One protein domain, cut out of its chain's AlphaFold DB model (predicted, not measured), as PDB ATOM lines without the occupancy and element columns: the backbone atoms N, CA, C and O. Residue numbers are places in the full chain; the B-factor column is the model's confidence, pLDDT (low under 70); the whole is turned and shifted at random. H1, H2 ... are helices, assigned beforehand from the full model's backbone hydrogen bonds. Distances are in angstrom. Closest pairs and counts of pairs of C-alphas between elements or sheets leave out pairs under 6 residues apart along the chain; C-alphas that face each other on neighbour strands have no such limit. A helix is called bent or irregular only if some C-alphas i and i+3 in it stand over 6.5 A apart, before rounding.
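This is residues 3 to 49 of the 254 residues of an uncharacterized protein of Larimichthys crocea (UniProt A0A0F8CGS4). A longer helix, H2, and a shorter one, H1, form a helical hairpin like a narrow V, with H1 beside the beginning of H2 and the far end of H2, residues 43 to 49, sticking out. Before H1, the long stretch of residues 3 to 20 has no named element and makes a wide loop, its C-alphas 7 to 18 A from the mean of all C-alphas. The 47 printed residues hold two named helices, H1 then H2, and no named strand: all helix, only just compact, close to loose, radius of gyration of the C-alphas 11.3 A, spans 34 by 24 by 15 A.

H2, residues 32 to 49, measures 26.2 A and ends with C-alpha 49 at (-43.432, -37.492, -6.052). It is irregular: C-alphas 33 and 36 are 7.3 A apart. H1, residues 21 to 30, measures 14.2 A from C-alpha 21 at (-27.285, -41.760, -13.117).

H2 touches H1 with residues 34 to 35 alone; the closest C-alphas, of Thr 28 and Leu 35, are 5.9 A apart. Their tilt is shallow, 25 degrees, opposite ways. Every O i to N i+4 pair is within hydrogen-bond range in H1, 12 of 14 in H2.

The farthest C-alphas, of Pro 8 and Lys 49, are 34.2 A apart. The printed part has no cut, and the link from H1 to H2 is tight. The pLDDT is under 70 at residues 7 to 10, 14 to 20 and 45 to 49.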
ATOM      1  N   CYS A   3     -22.606 -28.853 -15.538       74.88
ATOM      2  CA  CYS A   3     -22.327 -28.727 -14.111       74.88
ATOM      3  C   CYS A   3     -21.739 -27.341 -13.826       74.88
ATOM      4  O   CYS A   3     -20.679 -26.988 -14.338       74.88
ATOM      5  N   ARG A   4     -22.436 -26.541 -13.013       74.50
ATOM      6  CA  ARG A   4     -21.956 -25.216 -12.579       74.50
ATOM      7  C   ARG A   4     -21.037 -25.270 -11.356       74.50
ATOM      8  O   ARG A   4     -20.459 -24.253 -11.000       74.50
ATOM      9  N   LEU A   5     -20.904 -26.438 -10.725       73.81
ATOM     10  CA  LEU A   5     -20.052 -26.639  -9.546       73.81
ATOM     11  C   LEU A   5     -18.583 -26.886  -9.909       73.81
ATOM     12  O   LEU A   5     -17.714 -26.736  -9.060       73.81
ATOM     13  N   SER A   6     -18.302 -27.241 -11.161       73.56
ATOM     14  CA  SER A   6     -16.968 -27.575 -11.667       73.56
ATOM     15  C   SER A   6     -16.180 -26.367 -12.202       73.56
ATOM     16  O   SER A   6     -15.189 -26.537 -12.905       73.56
ATOM     17  N   LEU A   7     -16.584 -25.135 -11.868       67.69
ATOM     18  CA  LEU A   7     -15.844 -23.935 -12.274       67.69
ATOM     19  C   LEU A   7     -14.383 -23.968 -11.764       67.69
ATOM     20  O   LEU A   7     -14.150 -24.415 -10.641       67.69
ATOM     21  N   PRO A   8     -13.404 -23.506 -12.574       56.47
ATOM     22  CA  PRO A   8     -13.571 -22.771 -13.837       56.47
ATOM     23  C   PRO A   8     -13.789 -23.655 -15.083       56.47
ATOM     24  O   PRO A   8     -14.137 -23.134 -16.140       56.47
ATOM     25  N   LYS A   9     -13.652 -24.985 -14.987       61.34
ATOM     26  CA  LYS A   9     -13.849 -25.902 -16.122       61.34
ATOM     27  C   LYS A   9     -15.318 -26.329 -16.223       61.34
ATOM     28  O   LYS A   9     -15.779 -27.235 -15.531       61.34
ATOM     29  N   GLN A  10     -16.084 -25.684 -17.103       64.88
ATOM     30  CA  GLN A  10     -17.445 -26.145 -17.401       64.88
ATOM     31  C   GLN A  10     -17.384 -27.537 -18.044       64.88
ATOM     32  O   GLN A  10     -16.876 -27.689 -19.151       64.88
ATOM     33  N   THR A  11     -17.895 -28.555 -17.350       70.69
ATOM     34  CA  THR A  11     -17.999 -29.919 -17.880       70.69
ATOM     35  C   THR A  11     -19.434 -30.216 -18.294       70.69
ATOM     36  O   THR A  11     -20.363 -30.109 -17.479       70.69
ATOM     37  N   ASP A  12     -19.603 -30.632 -19.544       72.25
ATOM     38  CA  ASP A  12     -20.864 -31.147 -20.059       72.25
ATOM     39  C   ASP A  12     -21.084 -32.594 -19.618       72.25
ATOM     40  O   ASP A  12     -20.256 -33.476 -19.829       72.25
ATOM     41  N   ILE A  13     -22.235 -32.845 -18.996       73.50
ATOM     42  CA  ILE A  13     -22.652 -34.178 -18.568       73.50
ATOM     43  C   ILE A  13     -23.759 -34.645 -19.505       73.50
ATOM     44  O   ILE A  13     -24.824 -34.013 -19.599       73.50
ATOM     45  N   SER A  14     -23.534 -35.783 -20.162       65.12
ATOM     46  CA  SER A  14     -24.586 -36.487 -20.887       65.12
ATOM     47  C   SER A  14     -25.610 -37.001 -19.874       65.12
ATOM     48  O   SER A  14     -25.315 -37.824 -19.009       65.12
ATOM     49  N   ALA A  15     -26.827 -36.472 -19.923       61.03
ATOM     50  CA  ALA A  15     -27.912 -36.895 -19.052       61.03
ATOM     51  C   ALA A  15     -29.192 -36.971 -19.877       61.03
ATOM     52  O   ALA A  15     -29.529 -36.026 -20.590       61.03
ATOM     53  N   PHE A  16     -29.900 -38.093 -19.773       59.78
ATOM     54  CA  PHE A  16     -31.244 -38.220 -20.323       59.78
ATOM     55  C   PHE A  16     -32.235 -37.530 -19.383       59.78
ATOM     56  O   PHE A  16     -32.076 -37.604 -18.165       59.78
ATOM     57  N   LYS A  17     -33.293 -36.913 -19.930       59.06
ATOM     58  CA  LYS A  17     -34.324 -36.181 -19.159       59.06
ATOM     59  C   LYS A  17     -34.924 -36.995 -17.997       59.06
ATOM     60  O   LYS A  17     -35.387 -36.422 -17.019       59.06
ATOM     61  N   ASN A  18     -34.849 -38.326 -18.076       63.38
ATOM     62  CA  ASN A  18     -35.485 -39.256 -17.145       63.38
ATOM     63  C   ASN A  18     -34.473 -40.033 -16.275       63.38
ATOM     64  O   ASN A  18     -34.876 -40.915 -15.522       63.38
ATOM     65  N   SER A  19     -33.166 -39.765 -16.401       63.62
ATOM     66  CA  SER A  19     -32.114 -40.514 -15.704       63.62
ATOM     67  C   SER A  19     -31.004 -39.596 -15.203       63.62
ATOM     68  O   SER A  19     -30.312 -38.929 -15.971       63.62
ATOM     69  N   THR A  20     -30.805 -39.602 -13.887       69.69
ATOM     70  CA  THR A  20     -29.780 -38.811 -13.194       69.69
ATOM     71  C   THR A  20     -28.505 -39.610 -12.911       69.69
ATOM     72  O   THR A  20     -27.596 -39.105 -12.256       69.69
ATOM     73  N   SER A  21     -28.393 -40.842 -13.422       75.19
ATOM     74  CA  SER A  21     -27.285 -41.760 -13.117       75.19
ATOM     75  C   SER A  21     -25.915 -41.196 -13.494       75.19
ATOM     76  O   SER A  21     -24.967 -41.305 -12.718       75.19
ATOM     77  N   ASN A  22     -25.810 -40.531 -14.647       79.81
ATOM     78  CA  ASN A  22     -24.555 -39.916 -15.088       79.81
ATOM     79  C   ASN A  22     -24.196 -38.684 -14.251       79.81
ATOM     80  O   ASN A  22     -23.029 -38.482 -13.924       79.81
ATOM     81  N   LEU A  23     -25.199 -37.910 -13.825       78.44
ATOM     82  CA  LEU A  23     -24.997 -36.786 -12.913       78.44
ATOM     83  C   LEU A  23     -24.524 -37.272 -11.536       78.44
ATOM     84  O   LEU A  23     -23.571 -36.720 -10.996       78.44
ATOM     85  N   ARG A  24     -25.111 -38.352 -11.003       81.31
ATOM     86  CA  ARG A  24     -24.663 -38.972  -9.748       81.31
ATOM     87  C   ARG A  24     -23.215 -39.450  -9.841       81.31
ATOM     88  O   ARG A  24     -22.429 -39.164  -8.941       81.31
ATOM     89  N   LYS A  25     -22.846 -40.138 -10.930       82.88
ATOM     90  CA  LYS A  25     -21.459 -40.578 -11.173       82.88
ATOM     91  C   LYS A  25     -20.496 -39.391 -11.231       82.88
ATOM     92  O   LYS A  25     -19.443 -39.439 -10.602       82.88
ATOM     93  N   HIS A  26     -20.876 -38.315 -11.921       84.44
ATOM     94  CA  HIS A  26     -20.077 -37.093 -11.981       84.44
ATOM     95  C   HIS A  26     -19.896 -36.453 -10.596       84.44
ATOM     96  O   HIS A  26     -18.764 -36.200 -10.202       84.44
ATOM     97  N   VAL A  27     -20.971 -36.251  -9.826       83.06
ATOM     98  CA  VAL A  27     -20.889 -35.668  -8.473       83.06
ATOM     99  C   VAL A  27     -20.041 -36.542  -7.549       83.06
ATOM    100  O   VAL A  27     -19.206 -36.017  -6.829       83.06
ATOM    101  N   THR A  28     -20.180 -37.868  -7.622       83.88
ATOM    102  CA  THR A  28     -19.378 -38.803  -6.810       83.88
ATOM    103  C   THR A  28     -17.882 -38.660  -7.095       83.88
ATOM    104  O   THR A  28     -17.076 -38.682  -6.175       83.88
ATOM    105  N   LYS A  29     -17.511 -38.496  -8.372       82.31
ATOM    106  CA  LYS A  29     -16.109 -38.460  -8.802       82.31
ATOM    107  C   LYS A  29     -15.469 -37.071  -8.692       82.31
ATOM    108  O   LYS A  29     -14.290 -36.977  -8.387       82.31
ATOM    109  N   VAL A  30     -16.224 -36.009  -8.974       82.44
ATOM    110  CA  VAL A  30     -15.706 -34.631  -9.097       82.44
ATOM    111  C   VAL A  30     -16.047 -33.775  -7.871       82.44
ATOM    112  O   VAL A  30     -15.309 -32.856  -7.533       82.44
ATOM    113  N   HIS A  31     -17.137 -34.087  -7.165       83.69
ATOM    114  CA  HIS A  31     -17.627 -33.319  -6.016       83.69
ATOM    115  C   HIS A  31     -18.035 -34.224  -4.833       83.69
ATOM    116  O   HIS A  31     -19.180 -34.143  -4.371       83.69
ATOM    117  N   PRO A  32     -17.127 -35.070  -4.307       81.25
ATOM    118  CA  PRO A  32     -17.452 -36.045  -3.260       81.25
ATOM    119  C   PRO A  32     -18.046 -35.382  -2.006       81.25
ATOM    120  O   PRO A  32     -19.040 -35.855  -1.461       81.25
ATOM    121  N   ASN A  33     -17.551 -34.196  -1.643       84.06
ATOM    122  CA  ASN A  33     -18.025 -33.417  -0.489       84.06
ATOM    123  C   ASN A  33     -19.460 -32.874  -0.644       84.06
ATOM    124  O   ASN A  33     -20.018 -32.304   0.291       84.06
ATOM    125  N   LYS A  34     -20.066 -32.995  -1.830       81.25
ATOM    126  CA  LYS A  34     -21.454 -32.588  -2.106       81.25
ATOM    127  C   LYS A  34     -22.371 -33.783  -2.379       81.25
ATOM    128  O   LYS A  34     -23.558 -33.576  -2.633       81.25
ATOM    129  N   LEU A  35     -21.854 -35.013  -2.301       80.75
ATOM    130  CA  LEU A  35     -22.604 -36.230  -2.605       80.75
ATOM    131  C   LEU A  35     -23.765 -36.457  -1.630       80.75
ATOM    132  O   LEU A  35     -24.868 -36.723  -2.093       80.75
ATOM    133  N   SER A  36     -23.537 -36.279  -0.325       79.44
ATOM    134  CA  SER A  36     -24.582 -36.423   0.705       79.44
ATOM    135  C   SER A  36     -25.740 -35.444   0.468       79.44
ATOM    136  O   SER A  36     -26.882 -35.857   0.288       79.44
ATOM    137  N   LYS A  37     -25.443 -34.152   0.281       82.12
ATOM    138  CA  LYS A  37     -26.472 -33.150  -0.045       82.12
ATOM    139  C   LYS A  37     -27.229 -33.482  -1.341       82.12
ATOM    140  O   LYS A  37     -28.418 -33.201  -1.460       82.12
ATOM    141  N   TYR A  38     -26.554 -34.072  -2.329       80.25
ATOM    142  CA  TYR A  38     -27.182 -34.500  -3.580       80.25
ATOM    143  C   TYR A  38     -28.109 -35.716  -3.398       80.25
ATOM    144  O   TYR A  38     -29.189 -35.748  -3.995       80.25
ATOM    145  N   THR A  39     -27.725 -36.706  -2.587       81.06
ATOM    146  CA  THR A  39     -28.579 -37.864  -2.283       81.06
ATOM    147  C   THR A  39     -29.830 -37.454  -1.514       81.06
ATOM    148  O   THR A  39     -30.922 -37.869  -1.906       81.06
ATOM    149  N   ASP A  40     -29.703 -36.543  -0.550       82.19
ATOM    150  CA  ASP A  40     -30.826 -36.067   0.268       82.19
ATOM    151  C   ASP A  40     -31.870 -35.320  -0.580       82.19
ATOM    152  O   ASP A  40     -33.083 -35.498  -0.424       82.19
ATOM    153  N   LEU A  41     -31.409 -34.522  -1.550       78.38
ATOM    154  CA  LEU A  41     -32.279 -33.822  -2.499       78.38
ATOM    155  C   LEU A  41     -33.019 -34.791  -3.436       78.38
ATOM    156  O   LEU A  41     -34.195 -34.572  -3.737       78.38
ATOM    157  N   LEU A  42     -32.367 -35.874  -3.878       75.12
ATOM    158  CA  LEU A  42     -33.013 -36.909  -4.694       75.12
ATOM    159  C   LEU A  42     -34.073 -37.689  -3.910       75.12
ATOM    160  O   LEU A  42     -35.140 -37.983  -4.454       75.12
ATOM    161  N   GLU A  43     -33.797 -38.029  -2.655       75.88
ATOM    162  CA  GLU A  43     -34.752 -38.723  -1.786       75.88
ATOM    163  C   GLU A  43     -35.945 -37.836  -1.439       75.88
ATOM    164  O   GLU A  43     -37.092 -38.274  -1.542       75.88
ATOM    165  N   SER A  44     -35.697 -36.556  -1.158       73.44
ATOM    166  CA  SER A  44     -36.747 -35.557  -0.942       73.44
ATOM    167  C   SER A  44     -37.644 -35.378  -2.170       73.44
ATOM    168  O   SER A  44     -38.862 -35.255  -2.038       73.44
ATOM    169  N   HIS A  45     -37.074 -35.397  -3.380       66.50
ATOM    170  CA  HIS A  45     -37.845 -35.334  -4.624       66.50
ATOM    171  C   HIS A  45     -38.635 -36.628  -4.891       66.50
ATOM    172  O   HIS A  45     -39.731 -36.577  -5.448       66.50
ATOM    173  N   ARG A  46     -38.120 -37.801  -4.494       63.94
ATOM    174  CA  ARG A  46     -38.863 -39.073  -4.575       63.94
ATOM    175  C   ARG A  46     -40.041 -39.108  -3.601       63.94
ATOM    176  O   ARG A  46     -41.128 -39.480  -4.027       63.94
ATOM    177  N   LYS A  47     -39.848 -38.659  -2.355       62.53
ATOM    178  CA  LYS A  47     -40.918 -38.553  -1.344       62.53
ATOM    179  C   LYS A  47     -42.016 -37.565  -1.749       62.53
ATOM    180  O   LYS A  47     -43.191 -37.871  -1.595       62.53
ATOM    181  N   ARG A  48     -41.655 -36.417  -2.338       57.97
ATOM    182  CA  ARG A  48     -42.645 -35.465  -2.880       57.97
ATOM    183  C   ARG A  48     -43.422 -36.034  -4.067       57.97
ATOM    184  O   ARG A  48     -44.619 -35.814  -4.172       57.97
ATOM    185  N   LYS A  49     -42.764 -36.819  -4.929       51.47
ATOM    186  CA  LYS A  49     -43.432 -37.492  -6.052       51.47
ATOM    187  C   LYS A  49     -44.405 -38.584  -5.591       51.47
ATOM    188  O   LYS A  49     -45.401 -38.789  -6.267       51.47
TER     189      LYS A  49